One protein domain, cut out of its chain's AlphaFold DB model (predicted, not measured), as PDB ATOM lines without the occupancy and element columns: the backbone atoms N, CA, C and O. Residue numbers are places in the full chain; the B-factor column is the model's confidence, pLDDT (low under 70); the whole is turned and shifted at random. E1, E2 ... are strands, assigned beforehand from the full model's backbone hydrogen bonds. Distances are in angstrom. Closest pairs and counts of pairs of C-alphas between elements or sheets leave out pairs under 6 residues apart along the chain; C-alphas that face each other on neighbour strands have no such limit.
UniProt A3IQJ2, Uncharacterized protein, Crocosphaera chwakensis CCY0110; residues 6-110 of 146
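This is residues 6 to 110 of the 146 residues of an uncharacterized protein of Crocosphaera chwakensis CCY0110 (UniProt A3IQJ2). What shape do these atoms make? A long, twisted sheet of four strands, E3, E2, E1 and E6, makes one slab, and a long hairpin ribbon, E4 and E5, is set over its E3 edge, so that the two are only partly face to face. What is it built of? The printed part has 105 residues with no named helix and six named strands, E1 to E6 along the chain; the class is all strand, both sheets are antiparallel, and the larger has the order E3, E2, E1, E6. How large and how dense is it? It is loose, with a radius of gyration of the C-alphas of 17.1 A, and elongated, spanning 55 by 32 by 21 A.

Where do the first strands run? E1, residues 6 to 16, begins with C-alpha 6 at (-31.096, -19.949, 30.955) and is 31.4 A long. E2, residues 21 to 33, is 34.5 A long and bends by 62 degrees at residue 25; E3, residues 44 to 49, is 16.3 A long. Where do the others run? E4, residues 53 to 65, begins with C-alpha 53 at (-4.808, -26.328, 38.595), is 31.5 A long and bends by 71 degrees at residue 56. E5, residues 69 to 80, is 34.2 A long; E6, residues 90 to 101, is 34.6 A long and ends with C-alpha 101 at (-34.727, -17.451, 35.402).

How is the larger sheet paired? Inner strand E1 has antiparallel E6 as a neighbour, at 164 degrees, with N 9 and O 97 2.8 A apart, and antiparallel E2, at 170 degrees, with N 10 and O 28 2.8 A apart. E2 and E3 are antiparallel at 168 degrees, with N 29 and O 46 2.8 A apart; E1, E2 and E3 form a meander, each strand the antiparallel neighbour of the one before. How is the ribbon paired? E4 and E5 form a hairpin, antiparallel at 169 degrees, with N 59 and O 75 2.9 A apart. Where do the two sheets come close? The closest C-alphas of E2 and E4 are those of Leu 25 and Phe 53, 5.5 A apart, and those of E3 and E5 are Phe 45 and Thr 72, 7.6 A apart. E4 is apart from E1 and from E6.

How far does it reach? The two C-alphas farthest apart, those of Asp 37 and Glu 86, are 55.2 A apart. Is it continuous? The printed part has no cut and no long link. Where is confidence low? The mean pLDDT of the printed part is 79.2, and residues 34 to 42 and 99 to 110 are under 70.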
ATOM      1  N   THR A   6     -31.570 -18.655  30.468       72.19
ATOM      2  CA  THR A   6     -31.096 -19.949  30.955       72.19
ATOM      3  C   THR A   6     -29.637 -19.803  31.344       72.19
ATOM      4  O   THR A   6     -28.800 -19.423  30.532       72.19
ATOM      5  N   PHE A   7     -29.341 -20.118  32.595       74.00
ATOM      6  CA  PHE A   7     -27.995 -20.201  33.136       74.00
ATOM      7  C   PHE A   7     -27.589 -21.668  33.251       74.00
ATOM      8  O   PHE A   7     -28.373 -22.506  33.700       74.00
ATOM      9  N   GLY A   8     -26.356 -21.972  32.871       75.62
ATOM     10  CA  GLY A   8     -25.738 -23.276  33.043       75.62
ATOM     11  C   GLY A   8     -24.333 -23.127  33.605       75.62
ATOM     12  O   GLY A   8     -23.528 -22.368  33.071       75.62
ATOM     13  N   ARG A   9     -24.016 -23.878  34.654       81.88
ATOM     14  CA  ARG A   9     -22.681 -23.993  35.230       81.88
ATOM     15  C   ARG A   9     -22.265 -25.454  35.255       81.88
ATOM     16  O   ARG A   9     -23.028 -26.325  35.650       81.88
ATOM     17  N   MET A  10     -21.028 -25.713  34.875       84.00
ATOM     18  CA  MET A  10     -20.371 -26.997  35.048       84.00
ATOM     19  C   MET A  10     -19.086 -26.774  35.839       84.00
ATOM     20  O   MET A  10     -18.316 -25.873  35.526       84.00
ATOM     21  N   SER A  11     -18.840 -27.581  36.860       87.88
ATOM     22  CA  SER A  11     -17.622 -27.534  37.663       87.88
ATOM     23  C   SER A  11     -16.953 -28.898  37.657       87.88
ATOM     24  O   SER A  11     -17.579 -29.894  38.011       87.88
ATOM     25  N   LEU A  12     -15.679 -28.938  37.283       90.31
ATOM     26  CA  LEU A  12     -14.796 -30.077  37.486       90.31
ATOM     27  C   LEU A  12     -14.026 -29.855  38.785       90.31
ATOM     28  O   LEU A  12     -13.348 -28.838  38.943       90.31
ATOM     29  N   THR A  13     -14.134 -30.794  39.713       91.19
ATOM     30  CA  THR A  13     -13.593 -30.689  41.071       91.19
ATOM     31  C   THR A  13     -12.928 -32.000  41.465       91.19
ATOM     32  O   THR A  13     -13.442 -33.068  41.153       91.19
ATOM     33  N   VAL A  14     -11.801 -31.924  42.167       92.12
ATOM     34  CA  VAL A  14     -11.225 -33.080  42.866       92.12
ATOM     35  C   VAL A  14     -11.762 -33.083  44.288       92.12
ATOM     36  O   VAL A  14     -11.713 -32.054  44.966       92.12
ATOM     37  N   PHE A  15     -12.289 -34.217  44.725       93.19
ATOM     38  CA  PHE A  15     -12.854 -34.416  46.049       93.19
ATOM     39  C   PHE A  15     -12.054 -35.473  46.804       93.19
ATOM     40  O   PHE A  15     -11.886 -36.589  46.332       93.19
ATOM     41  N   ASP A  16     -11.560 -35.116  47.979       91.44
ATOM     42  CA  ASP A  16     -10.962 -36.041  48.932       91.44
ATOM     43  C   ASP A  16     -12.065 -36.603  49.824       91.44
ATOM     44  O   ASP A  16     -12.694 -35.882  50.610       91.44
ATOM     45  N   ARG A  17     -12.291 -37.910  49.689       86.25
ATOM     46  CA  ARG A  17     -13.358 -38.619  50.390       86.25
ATOM     47  C   ARG A  17     -13.071 -38.799  51.880       86.25
ATOM     48  O   ARG A  17     -14.014 -38.795  52.671       86.25
ATOM     49  N   GLY A  18     -11.803 -38.952  52.258       86.94
ATOM     50  CA  GLY A  18     -11.389 -39.166  53.645       86.94
ATOM     51  C   GLY A  18     -11.543 -37.901  54.481       86.94
ATOM     52  O   GLY A  18     -12.132 -37.935  55.561       86.94
ATOM     53  N   ASN A  19     -11.099 -36.768  53.935       86.50
ATOM     54  CA  ASN A  19     -11.080 -35.484  54.638       86.50
ATOM     55  C   ASN A  19     -12.259 -34.563  54.285       86.50
ATOM     56  O   ASN A  19     -12.335 -33.443  54.789       86.50
ATOM     57  N   GLN A  20     -13.169 -35.009  53.409       87.88
ATOM     58  CA  GLN A  20     -14.312 -34.237  52.898       87.88
ATOM     59  C   GLN A  20     -13.910 -32.865  52.334       87.88
ATOM     60  O   GLN A  20     -14.619 -31.865  52.485       87.88
ATOM     61  N   ARG A  21     -12.749 -32.803  51.678       89.88
ATOM     62  CA  ARG A  21     -12.188 -31.568  51.129       89.88
ATOM     63  C   ARG A  21     -12.334 -31.551  49.616       89.88
ATOM     64  O   ARG A  21     -12.210 -32.577  48.962       89.88
ATOM     65  N   SER A  22     -12.591 -30.377  49.047       89.81
ATOM     66  CA  SER A  22     -12.698 -30.210  47.597       89.81
ATOM     67  C   SER A  22     -11.742 -29.146  47.079       89.81
ATOM     68  O   SER A  22     -11.530 -28.109  47.712       89.81
ATOM     69  N   TRP A  23     -11.193 -29.399  45.895       90.62
ATOM     70  CA  TRP A  23     -10.424 -28.433  45.126       90.62
ATOM     71  C   TRP A  23     -11.084 -28.275  43.760       90.62
ATOM     72  O   TRP A  23     -11.013 -29.194  42.936       90.62
ATOM     73  N   PRO A  24     -11.741 -27.133  43.488       87.75
ATOM     74  CA  PRO A  24     -12.232 -26.872  42.147       87.75
ATOM     75  C   PRO A  24     -11.032 -26.833  41.202       87.75
ATOM     76  O   PRO A  24      -9.996 -26.262  41.549       87.75
ATOM     77  N   LEU A  25     -11.169 -27.435  40.024       88.94
ATOM     78  CA  LEU A  25     -10.172 -27.382  38.957       88.94
ATOM     79  C   LEU A  25     -10.605 -26.385  37.886       88.94
ATOM     80  O   LEU A  25      -9.877 -25.446  37.576       88.94
ATOM     81  N   VAL A  26     -11.814 -26.565  37.352       88.69
ATOM     82  CA  VAL A  26     -12.357 -25.767  36.248       88.69
ATOM     83  C   VAL A  26     -13.833 -25.498  36.490       88.69
ATOM     84  O   VAL A  26     -14.580 -26.416  36.800       88.69
ATOM     85  N   ASN A  27     -14.267 -24.254  36.305       86.31
ATOM     86  CA  ASN A  27     -15.675 -23.883  36.241       86.31
ATOM     87  C   ASN A  27     -15.989 -23.344  34.846       86.31
ATOM     88  O   ASN A  27     -15.437 -22.330  34.434       86.31
ATOM     89  N   LEU A  28     -16.895 -23.995  34.134       84.62
ATOM     90  CA  LEU A  28     -17.490 -23.499  32.903       84.62
ATOM     91  C   LEU A  28     -18.825 -22.857  33.254       84.62
ATOM     92  O   LEU A  28     -19.661 -23.472  33.915       84.62
ATOM     93  N   VAL A  29     -19.027 -21.619  32.829       82.25
ATOM     94  CA  VAL A  29     -20.262 -20.880  33.064       82.25
ATOM     95  C   VAL A  29     -20.795 -20.413  31.722       82.25
ATOM     96  O   VAL A  29     -20.055 -19.882  30.895       82.25
ATOM     97  N   SER A  30     -22.086 -20.622  31.514       78.00
ATOM     98  CA  SER A  30     -22.803 -20.247  30.309       78.00
ATOM     99  C   SER A  30     -24.117 -19.560  30.660       78.00
ATOM    100  O   SER A  30     -24.820 -19.984  31.579       78.00
ATOM    101  N   ILE A  31     -24.459 -18.515  29.916       75.81
ATOM    102  CA  ILE A  31     -25.816 -17.973  29.869       75.81
ATOM    103  C   ILE A  31     -26.258 -17.935  28.424       75.81
ATOM    104  O   ILE A  31     -25.526 -17.466  27.558       75.81
ATOM    105  N   ILE A  32     -27.477 -18.413  28.211       73.44
ATOM    106  CA  ILE A  32     -28.223 -18.260  26.974       73.44
ATOM    107  C   ILE A  32     -29.418 -17.374  27.306       73.44
ATOM    108  O   ILE A  32     -30.303 -17.768  28.076       73.44
ATOM    109  N   ASN A  33     -29.440 -16.165  26.759       70.31
ATOM    110  CA  ASN A  33     -30.523 -15.225  26.955       70.31
ATOM    111  C   ASN A  33     -31.491 -15.288  25.769       70.31
ATOM    112  O   ASN A  33     -31.151 -14.937  24.647       70.31
ATOM    113  N   THR A  34     -32.739 -15.693  26.014       64.12
ATOM    114  CA  THR A  34     -33.772 -15.699  24.961       64.12
ATOM    115  C   THR A  34     -34.485 -14.347  24.818       64.12
ATOM    116  O   THR A  34     -35.404 -14.204  24.011       64.12
ATOM    117  N   ASN A  35     -34.079 -13.339  25.599       63.78
ATOM    118  CA  ASN A  35     -34.601 -11.980  25.524       63.78
ATOM    119  C   ASN A  35     -34.078 -11.260  24.271       63.78
ATOM    120  O   ASN A  35     -32.877 -11.162  24.047       63.78
ATOM    121  N   GLN A  36     -35.001 -10.716  23.479       62.50
ATOM    122  CA  GLN A  36     -34.693 -10.047  22.214       62.50
ATOM    123  C   GLN A  36     -34.276  -8.573  22.375       62.50
ATOM    124  O   GLN A  36     -33.965  -7.929  21.374       62.50
ATOM    125  N   ASP A  37     -34.268  -8.016  23.595       65.56
ATOM    126  CA  ASP A  37     -33.768  -6.659  23.852       65.56
ATOM    127  C   ASP A  37     -32.236  -6.602  23.645       65.56
ATOM    128  O   ASP A  37     -31.485  -7.198  24.426       65.56
ATOM    129  N   PRO A  38     -31.734  -5.841  22.650       59.94
ATOM    130  CA  PRO A  38     -30.307  -5.758  22.336       59.94
ATOM    131  C   PRO A  38     -29.438  -5.241  23.488       59.94
ATOM    132  O   PRO A  38     -28.238  -5.500  23.514       59.94
ATOM    133  N   LYS A  39     -30.012  -4.502  24.448       60.31
ATOM    134  CA  LYS A  39     -29.283  -4.002  25.627       60.31
ATOM    135  C   LYS A  39     -29.080  -5.077  26.696       60.31
ATOM    136  O   LYS A  39     -28.246  -4.907  27.586       60.31
ATOM    137  N   LEU A  40     -29.857  -6.156  26.620       55.66
ATOM    138  CA  LEU A  40     -29.888  -7.263  27.573       55.66
ATOM    139  C   LEU A  40     -29.337  -8.564  26.976       55.66
ATOM    140  O   LEU A  40     -29.112  -9.515  27.725       55.66
ATOM    141  N   ASN A  41     -29.087  -8.597  25.664       59.12
ATOM    142  CA  ASN A  41     -28.497  -9.735  24.976       59.12
ATOM    143  C   ASN A  41     -27.039  -9.931  25.423       59.12
ATOM    144  O   ASN A  41     -26.128  -9.222  24.993       59.12
ATOM    145  N   ARG A  42     -26.840 -10.852  26.363       63.59
ATOM    146  CA  ARG A  42     -25.532 -11.236  26.890       63.59
ATOM    147  C   ARG A  42     -25.477 -12.747  26.961       63.59
ATOM    148  O   ARG A  42     -25.422 -13.319  28.049       63.59
ATOM    149  N   ASP A  43     -25.517 -13.373  25.792       72.06
ATOM    150  CA  ASP A  43     -25.019 -14.733  25.689       72.06
ATOM    151  C   ASP A  43     -23.555 -14.713  26.113       72.06
ATOM    152  O   ASP A  43     -22.764 -13.873  25.669       72.06
ATOM    153  N   PHE A  44     -23.205 -15.588  27.043       75.44
ATOM    154  CA  PHE A  44     -21.828 -15.709  27.474       75.44
ATOM    155  C   PHE A  44     -21.461 -17.166  27.652       75.44
ATOM    156  O   PHE A  44     -22.262 -17.983  28.100       75.44
ATOM    157  N   PHE A  45     -20.208 -17.467  27.341       79.56
ATOM    158  CA  PHE A  45     -19.574 -18.730  27.661       79.56
ATOM    159  C   PHE A  45     -18.165 -18.430  28.160       79.56
ATOM    160  O   PHE A  45     -17.350 -17.876  27.420       79.56
ATOM    161  N   GLN A  46     -17.879 -18.775  29.413       79.25
ATOM    162  CA  GLN A  46     -16.597 -18.489  30.040       79.25
ATOM    163  C   GLN A  46     -16.098 -19.679  30.852       79.25
ATOM    164  O   GLN A  46     -16.845 -20.303  31.603       79.25
ATOM    165  N   ALA A  47     -14.806 -19.962  30.719       82.81
ATOM    166  CA  ALA A  47     -14.095 -20.915  31.553       82.81
ATOM    167  C   ALA A  47     -13.260 -20.170  32.600       82.81
ATOM    168  O   ALA A  47     -12.494 -19.266  32.269       82.81
ATOM    169  N   TYR A  48     -13.380 -20.580  33.857       84.44
ATOM    170  CA  TYR A  48     -12.548 -20.136  34.963       84.44
ATOM    171  C   TYR A  48     -11.717 -21.312  35.449       84.44
ATOM    172  O   TYR A  48     -12.254 -22.322  35.906       84.44
ATOM    173  N   ILE A  49     -10.400 -21.173  35.356       85.69
ATOM    174  CA  ILE A  49      -9.455 -22.179  35.826       85.69
ATOM    175  C   ILE A  49      -9.021 -21.811  37.243       85.69
ATOM    176  O   ILE A  49      -8.692 -20.660  37.527       85.69
ATOM    177  N   SER A  50      -9.072 -22.784  38.144       83.88
ATOM    178  CA  SER A  50      -8.701 -22.615  39.545       83.88
ATOM    179  C   SER A  50      -7.193 -22.410  39.709       83.88
ATOM    180  O   SER A  50      -6.423 -23.051  38.996       83.88
ATOM    181  N   PRO A  51      -6.742 -21.623  40.704       80.38
ATOM    182  CA  PRO A  51      -5.320 -21.488  41.025       80.38
ATOM    183  C   PRO A  51      -4.640 -22.814  41.393       80.38
ATOM    184  O   PRO A  51      -3.431 -22.948  41.236       80.38
ATOM    185  N   ASN A  52      -5.411 -23.799  41.871       77.19
ATOM    186  CA  ASN A  52      -4.904 -25.123  42.250       77.19
ATOM    187  C   ASN A  52      -4.683 -26.052  41.041       77.19
ATOM    188  O   ASN A  52      -4.310 -27.210  41.212       77.19
ATOM    189  N   PHE A  53      -4.958 -25.573  39.827       86.88
ATOM    190  CA  PHE A  53      -4.808 -26.328  38.595       86.88
ATOM    191  C   PHE A  53      -3.826 -25.611  37.666       86.88
ATOM    192  O   PHE A  53      -4.102 -24.528  37.151       86.88
ATOM    193  N   GLY A  54      -2.669 -26.230  37.443       86.44
ATOM    194  CA  GLY A  54      -1.670 -25.749  36.500       86.44
ATOM    195  C   GLY A  54      -2.156 -25.955  35.071       86.44
ATOM    196  O   GLY A  54      -2.037 -27.052  34.529       86.44
ATOM    197  N   LEU A  55      -2.718 -24.912  34.464       87.38
ATOM    198  CA  LEU A  55      -3.167 -24.937  33.075       87.38
ATOM    199  C   LEU A  55      -1.963 -25.056  32.133       87.38
ATOM    200  O   LEU A  55      -1.087 -24.196  32.135       87.38
ATOM    201  N   MET A  56      -1.934 -26.106  31.316       87.81
ATOM    202  CA  MET A  56      -0.903 -26.302  30.294       87.81
ATOM    203  C   MET A  56      -1.371 -25.804  28.932       87.81
ATOM    204  O   MET A  56      -0.638 -25.094  28.254       87.81
ATOM    205  N   ASN A  57      -2.596 -26.164  28.544       86.44
ATOM    206  CA  ASN A  57      -3.204 -25.753  27.285       86.44
ATOM    207  C   ASN A  57      -4.655 -25.345  27.515       86.44
ATOM    208  O   ASN A  57      -5.372 -25.968  28.302       86.44
ATOM    209  N   TYR A  58      -5.087 -24.332  26.776       86.81
ATOM    210  CA  TYR A  58      -6.465 -23.874  26.734       86.81
ATOM    211  C   TYR A  58      -6.788 -23.376  25.333       86.81
ATOM    212  O   TYR A  58      -6.056 -22.564  24.772       86.81
ATOM    213  N   ASP A  59      -7.884 -23.881  24.789       87.62
ATOM    214  CA  ASP A  59      -8.402 -23.509  23.485       87.62
ATOM    215  C   ASP A  59      -9.924 -23.395  23.575       87.62
ATOM    216  O   ASP A  59     -10.609 -24.317  24.030       87.62
ATOM    217  N   GLN A  60     -10.446 -22.249  23.146       85.50
ATOM    218  CA  GLN A  60     -11.875 -21.995  23.042       85.50
ATOM    219  C   GLN A  60     -12.202 -21.646  21.596       85.50
ATOM    220  O   GLN A  60     -11.683 -20.680  21.042       85.50
ATOM    221  N   GLN A  61     -13.106 -22.422  21.008       85.38
ATOM    222  CA  GLN A  61     -13.556 -22.250  19.636       85.38
ATOM    223  C   GLN A  61     -15.064 -22.052  19.615       85.38
ATOM    224  O   GLN A  61     -15.809 -22.816  20.227       85.38
ATOM    225  N   VAL A  62     -15.504 -21.044  18.870       83.88
ATOM    226  CA  VAL A  62     -16.907 -20.874  18.492       83.88
ATOM    227  C   VAL A  62     -17.033 -21.335  17.048       83.88
ATOM    228  O   VAL A  62     -16.348 -20.831  16.159       83.88
ATOM    229  N   LEU A  63     -17.863 -22.347  16.827       85.00
ATOM    230  CA  LEU A  63     -18.073 -22.988  15.536       85.00
ATOM    231  C   LEU A  63     -19.546 -22.861  15.164       85.00
ATOM    232  O   LEU A  63     -20.414 -23.133  15.986       85.00
ATOM    233  N   PHE A  64     -19.834 -22.523  13.913       84.06
ATOM    234  CA  PHE A  64     -21.187 -22.630  13.373       84.06
ATOM    235  C   PHE A  64     -21.294 -23.947  12.609       84.06
ATOM    236  O   PHE A  64     -20.573 -24.169  11.634       84.06
ATOM    237  N   THR A  65     -22.147 -24.851  13.085       81.31
ATOM    238  CA  THR A  65     -22.415 -26.135  12.427       81.31
ATOM    239  C   THR A  65     -23.614 -26.012  11.479       81.31
ATOM    240  O   THR A  65     -24.142 -24.918  11.250       81.31
ATOM    241  N   GLN A  66     -24.015 -27.118  10.840       83.44
ATOM    242  CA  GLN A  66     -25.127 -27.109   9.886       83.44
ATOM    243  C   GLN A  66     -26.391 -26.497  10.507       83.44
ATOM    244  O   GLN A  66     -26.771 -26.833  11.624       83.44
ATOM    245  N   GLY A  67     -27.044 -25.601   9.761       78.44
ATOM    246  CA  GLY A  67     -28.249 -24.909  10.225       78.44
ATOM    247  C   GLY A  67     -27.994 -23.672  11.094       78.44
ATOM    248  O   GLY A  67     -28.896 -23.276  11.823       78.44
ATOM    249  N   ASN A  68     -26.803 -23.058  11.021       77.69
ATOM    250  CA  ASN A  68     -26.398 -21.901  11.841       77.69
ATOM    251  C   ASN A  68     -26.452 -22.173  13.352       77.69
ATOM    252  O   ASN A  68     -26.620 -21.252  14.151       77.69
ATOM    253  N   GLN A  69     -26.302 -23.435  13.753       77.81
ATOM    254  CA  GLN A  69     -26.218 -23.791  15.158       77.81
ATOM    255  C   GLN A  69     -24.841 -23.392  15.696       77.81
ATOM    256  O   GLN A  69     -23.812 -23.944  15.295       77.81
ATOM    257  N   GLU A  70     -24.824 -22.433  16.614       78.62
ATOM    258  CA  GLU A  70     -23.614 -22.047  17.328       78.62
ATOM    259  C   GLU A  70     -23.200 -23.160  18.297       78.62
ATOM    260  O   GLU A  70     -24.002 -23.704  19.055       78.62
ATOM    261  N   THR A  71     -21.932 -23.545  18.232       81.44
ATOM    262  CA  THR A  71     -21.311 -24.562  19.073       81.44
ATOM    263  C   THR A  71     -20.053 -23.979  19.687       81.44
ATOM    264  O   THR A  71     -19.072 -23.728  18.988       81.44
ATOM    265  N   THR A  72     -20.054 -23.833  21.007       80.44
ATOM    266  CA  THR A  72     -18.856 -23.442  21.752       80.44
ATOM    267  C   THR A  72     -18.148 -24.690  22.252       80.44
ATOM    268  O   THR A  72     -18.704 -25.477  23.017       80.44
ATOM    269  N   ARG A  73     -16.907 -24.885  21.807       83.25
ATOM    270  CA  ARG A  73     -16.021 -25.956  22.260       83.25
ATOM    271  C   ARG A  73     -14.934 -25.354  23.135       83.25
ATOM    272  O   ARG A  73     -14.248 -24.431  22.708       83.25
ATOM    273  N   VAL A  74     -14.743 -25.925  24.320       83.25
ATOM    274  CA  VAL A  74     -13.611 -25.600  25.189       83.25
ATOM    275  C   VAL A  74     -12.813 -26.855  25.468       83.25
ATOM    276  O   VAL A  74     -13.330 -27.826  26.015       83.25
ATOM    277  N   ASN A  75     -11.544 -26.808  25.079       87.62
ATOM    278  CA  ASN A  75     -10.554 -27.831  25.351       87.62
ATOM    279  C   ASN A  75      -9.549 -27.260  26.347       87.62
ATOM    280  O   ASN A  75      -9.020 -26.165  26.155       87.62
ATOM    281  N   PHE A  76      -9.254 -28.008  27.399       86.75
ATOM    282  CA  PHE A  76      -8.208 -27.642  28.340       86.75
ATOM    283  C   PHE A  76      -7.421 -28.878  28.750       86.75
ATOM    284  O   PHE A  76      -7.925 -30.000  28.747       86.75
ATOM    285  N   THR A  77      -6.163 -28.666  29.100       90.44
ATOM    286  CA  THR A  77      -5.297 -29.688  29.686       90.44
ATOM    287  C   THR A  77      -4.464 -29.033  30.768       90.44
ATOM    288  O   THR A  77      -4.043 -27.884  30.628       90.44
ATOM    289  N   GLY A  78      -4.219 -29.752  31.854       89.81
ATOM    290  CA  GLY A  78      -3.448 -29.224  32.966       89.81
ATOM    291  C   GLY A  78      -3.164 -30.274  34.023       89.81
ATOM    292  O   GLY A  78      -3.497 -31.447  33.855       89.81
ATOM    293  N   VAL A  79      -2.532 -29.825  35.101       90.50
ATOM    294  CA  VAL A  79      -2.032 -30.673  36.179       90.50
ATOM    295  C   VAL A  79      -2.591 -30.184  37.507       90.50
ATOM    296  O   VAL A  79      -2.483 -29.006  37.847       90.50
ATOM    297  N   PHE A  80      -3.172 -31.101  38.273       90.44
ATOM    298  CA  PHE A  80      -3.472 -30.890  39.684       90.44
ATOM    299  C   PHE A  80      -2.321 -31.462  40.510       90.44
ATOM    300  O   PHE A  80      -1.966 -32.629  40.342       90.44
ATOM    301  N   GLN A  81      -1.737 -30.648  41.386       88.25
ATOM    302  CA  GLN A  81      -0.677 -31.082  42.287       88.25
ATOM    303  C   GLN A  81      -0.961 -30.550  43.688       88.25
ATOM    304  O   GLN A  81      -1.127 -29.350  43.883       88.25
ATOM    305  N   GLN A  82      -1.007 -31.460  44.656       89.12
ATOM    306  CA  GLN A  82      -1.292 -31.161  46.050       89.12
ATOM    307  C   GLN A  82      -0.470 -32.101  46.933       89.12
ATOM    308  O   GLN A  82      -0.271 -33.266  46.591       89.12
ATOM    309  N   PHE A  83       0.023 -31.582  48.056       89.56
ATOM    310  CA  PHE A  83       0.649 -32.399  49.091       89.56
ATOM    311  C   PHE A  83      -0.416 -32.930  50.057       89.56
ATOM    312  O   PHE A  83      -1.287 -32.167  50.489       89.56
ATOM    313  N   PHE A  84      -0.315 -34.215  50.395       90.31
ATOM    314  CA  PHE A  84      -1.168 -34.907  51.359       90.31
ATOM    315  C   PHE A  84      -0.279 -35.486  52.463       90.31
ATOM    316  O   PHE A  84       0.734 -36.117  52.167       90.31
ATOM    317  N   GLU A  85      -0.635 -35.232  53.722       87.25
ATOM    318  CA  GLU A  85       0.111 -35.735  54.886       87.25
ATOM    319  C   GLU A  85      -0.111 -37.239  55.105       87.25
ATOM    320  O   GLU A  85       0.773 -37.929  55.609       87.25
ATOM    321  N   GLU A  86      -1.266 -37.749  54.674       88.62
ATOM    322  CA  GLU A  86      -1.688 -39.143  54.805       88.62
ATOM    323  C   GLU A  86      -2.137 -39.705  53.446       88.62
ATOM    324  O   GLU A  86      -2.460 -38.961  52.512       88.62
ATOM    325  N   GLU A  87      -2.167 -41.034  53.325       87.62
ATOM    326  CA  GLU A  87      -2.695 -41.702  52.134       87.62
ATOM    327  C   GLU A  87      -4.169 -41.324  51.927       87.62
ATOM    328  O   GLU A  87      -4.992 -41.448  52.832       87.62
ATOM    329  N   THR A  88      -4.489 -40.815  50.737       89.88
ATOM    330  CA  THR A  88      -5.772 -40.166  50.450       89.88
ATOM    331  C   THR A  88      -6.371 -40.714  49.157       89.88
ATOM    332  O   THR A  88      -5.685 -40.805  48.139       89.88
ATOM    333  N   GLU A  89      -7.667 -41.029  49.179       91.56
ATOM    334  CA  GLU A  89      -8.440 -41.398  47.989       91.56
ATOM    335  C   GLU A  89      -9.116 -40.152  47.397       91.56
ATOM    336  O   GLU A  89      -9.813 -39.409  48.097       91.56
ATOM    337  N   LEU A  90      -8.889 -39.922  46.102       92.88
ATOM    338  CA  LEU A  90      -9.380 -38.753  45.379       92.88
ATOM    339  C   LEU A  90     -10.394 -39.161  44.313       92.88
ATOM    340  O   LEU A  90     -10.082 -39.936  43.409       92.88
ATOM    341  N   ASP A  91     -11.565 -38.542  44.369       93.38
ATOM    342  CA  ASP A  91     -12.611 -38.646  43.364       93.38
ATOM    343  C   ASP A  91     -12.565 -37.440  42.424       93.38
ATOM    344  O   ASP A  91     -12.468 -36.285  42.851       93.38
ATOM    345  N   LEU A  92     -12.689 -37.690  41.123       91.94
ATOM    346  CA  LEU A  92     -12.934 -36.632  40.150       91.94
ATOM    347  C   LEU A  92     -14.442 -36.458  39.973       91.94
ATOM    348  O   LEU A  92     -15.129 -37.349  39.479       91.94
ATOM    349  N   VAL A  93     -14.951 -35.293  40.355       90.88
ATOM    350  CA  VAL A  93     -16.382 -34.993  40.384       90.88
ATOM    351  C   VAL A  93     -16.708 -33.905  39.371       90.88
ATOM    352  O   VAL A  93     -16.078 -32.845  39.339       90.88
ATOM    353  N   VAL A  94     -17.736 -34.154  38.560       87.88
ATOM    354  CA  VAL A  94     -18.345 -33.148  37.687       87.88
ATOM    355  C   VAL A  94     -19.694 -32.759  38.272       87.88
ATOM    356  O   VAL A  94     -20.582 -33.598  38.407       87.88
ATOM    357  N   VAL A  95     -19.851 -31.482  38.602       81.25
ATOM    358  CA  VAL A  95     -21.115 -30.907  39.067       81.25
ATOM    359  C   VAL A  95     -21.709 -30.087  37.935       81.25
ATOM    360  O   VAL A  95     -21.031 -29.225  37.380       81.25
ATOM    361  N   ILE A  96     -22.964 -30.355  37.586       80.31
ATOM    362  CA  ILE A  96     -23.693 -29.622  36.551       80.31
ATOM    363  C   ILE A  96     -24.915 -28.986  37.200       80.31
ATOM    364  O   ILE A  96     -25.733 -29.670  37.808       80.31
ATOM    365  N   GLU A  97     -25.038 -27.675  37.047       76.81
ATOM    366  CA  GLU A  97     -26.150 -26.875  37.531       76.81
ATOM    367  C   GLU A  97     -26.767 -26.144  36.344       76.81
ATOM    368  O   GLU A  97     -26.073 -25.501  35.559       76.81
ATOM    369  N   SER A  98     -28.084 -26.217  36.204       74.38
ATOM    370  CA  SER A  98     -28.819 -25.428  35.217       74.38
ATOM    371  C   SER A  98     -30.001 -24.762  35.889       74.38
ATOM    372  O   SER A  98     -30.724 -25.419  36.641       74.38
ATOM    373  N   CYS A  99     -30.232 -23.484  35.609       68.88
ATOM    374  CA  CYS A  99     -31.398 -22.780  36.113       68.88
ATOM    375  C   CYS A  99     -32.020 -21.884  35.040       68.88
ATOM    376  O   CYS A  99     -31.334 -21.232  34.258       68.88
ATOM    377  N   THR A 100     -33.350 -21.874  34.986       66.38
ATOM    378  CA  THR A 100     -34.134 -20.993  34.117       66.38
ATOM    379  C   THR A 100     -34.686 -19.858  34.964       66.38
ATOM    380  O   THR A 100     -35.512 -20.092  35.849       66.38
ATOM    381  N   ALA A 101     -34.244 -18.632  34.711       58.75
ATOM    382  CA  ALA A 101     -34.727 -17.451  35.402       58.75
ATOM    383  C   ALA A 101     -35.665 -16.653  34.486       58.75
ATOM    384  O   ALA A 101     -35.346 -16.368  33.333       58.75
ATOM    385  N   GLY A 102     -36.811 -16.215  35.019       52.47
ATOM    386  CA  GLY A 102     -37.646 -15.172  34.397       52.47
ATOM    387  C   GLY A 102     -37.063 -13.756  34.558       52.47
ATOM    388  O   GLY A 102     -37.793 -12.774  34.472       52.47
ATOM    389  N   SER A 103     -35.776 -13.663  34.895       49.31
ATOM    390  CA  SER A 103     -35.002 -12.456  35.175       49.31
ATOM    391  C   SER A 103     -33.605 -12.636  34.579       49.31
ATOM    392  O   SER A 103     -33.080 -13.745  34.580       49.31
ATOM    393  N   ASN A 104     -32.996 -11.549  34.108       48.94
ATOM    394  CA  ASN A 104     -31.646 -11.546  33.533       48.94
ATOM    395  C   ASN A 104     -30.537 -11.429  34.605       48.94
ATOM    396  O   ASN A 104     -29.381 -11.168  34.276       48.94
ATOM    397  N   GLU A 105     -30.876 -11.550  35.891       47.84
ATOM    398  CA  GLU A 105     -29.910 -11.500  36.991       47.84
ATOM    399  C   GLU A 105     -29.282 -12.879  37.235       47.84
ATOM    400  O   GLU A 105     -29.982 -13.858  37.491       47.84
ATOM    401  N   VAL A 106     -27.948 -12.925  37.214       48.31
ATOM    402  CA  VAL A 106     -27.112 -14.140  37.326       48.31
ATOM    403  C   VAL A 106     -27.228 -14.836  38.701       48.31
ATOM    404  O   VAL A 106     -26.772 -15.960  38.868       48.31
ATOM    405  N   GLU A 107     -27.889 -14.222  39.689       48.97
ATOM    406  CA  GLU A 107     -27.883 -14.671  41.093       48.97
ATOM    407  C   GLU A 107     -29.166 -15.365  41.590       48.97
ATOM    408  O   GLU A 107     -29.296 -15.641  42.782       48.97
ATOM    409  N   ARG A 108     -30.142 -15.685  40.731       50.41
ATOM    410  CA  ARG A 108     -31.410 -16.296  41.185       50.41
ATOM    411  C   ARG A 108     -31.653 -17.712  40.673       50.41
ATOM    412  O   ARG A 108     -32.751 -18.028  40.218       50.41
ATOM    413  N   CYS A 109     -30.689 -18.611  40.857       53.34
ATOM    414  CA  CYS A 109     -31.026 -20.032  40.907       53.34
ATOM    415  C   CYS A 109     -31.719 -20.313  42.257       53.34
ATOM    416  O   CYS A 109     -31.070 -20.477  43.287       53.34
ATOM    417  N   ARG A 110     -33.058 -20.314  42.283       51.41
ATOM    418  CA  ARG A 110     -33.809 -20.866  43.420       51.41
ATOM    419  C   ARG A 110     -33.954 -22.365  43.216       51.41
ATOM    420  O   ARG A 110     -34.409 -22.792  42.157       51.41
TER     421      ARG A 110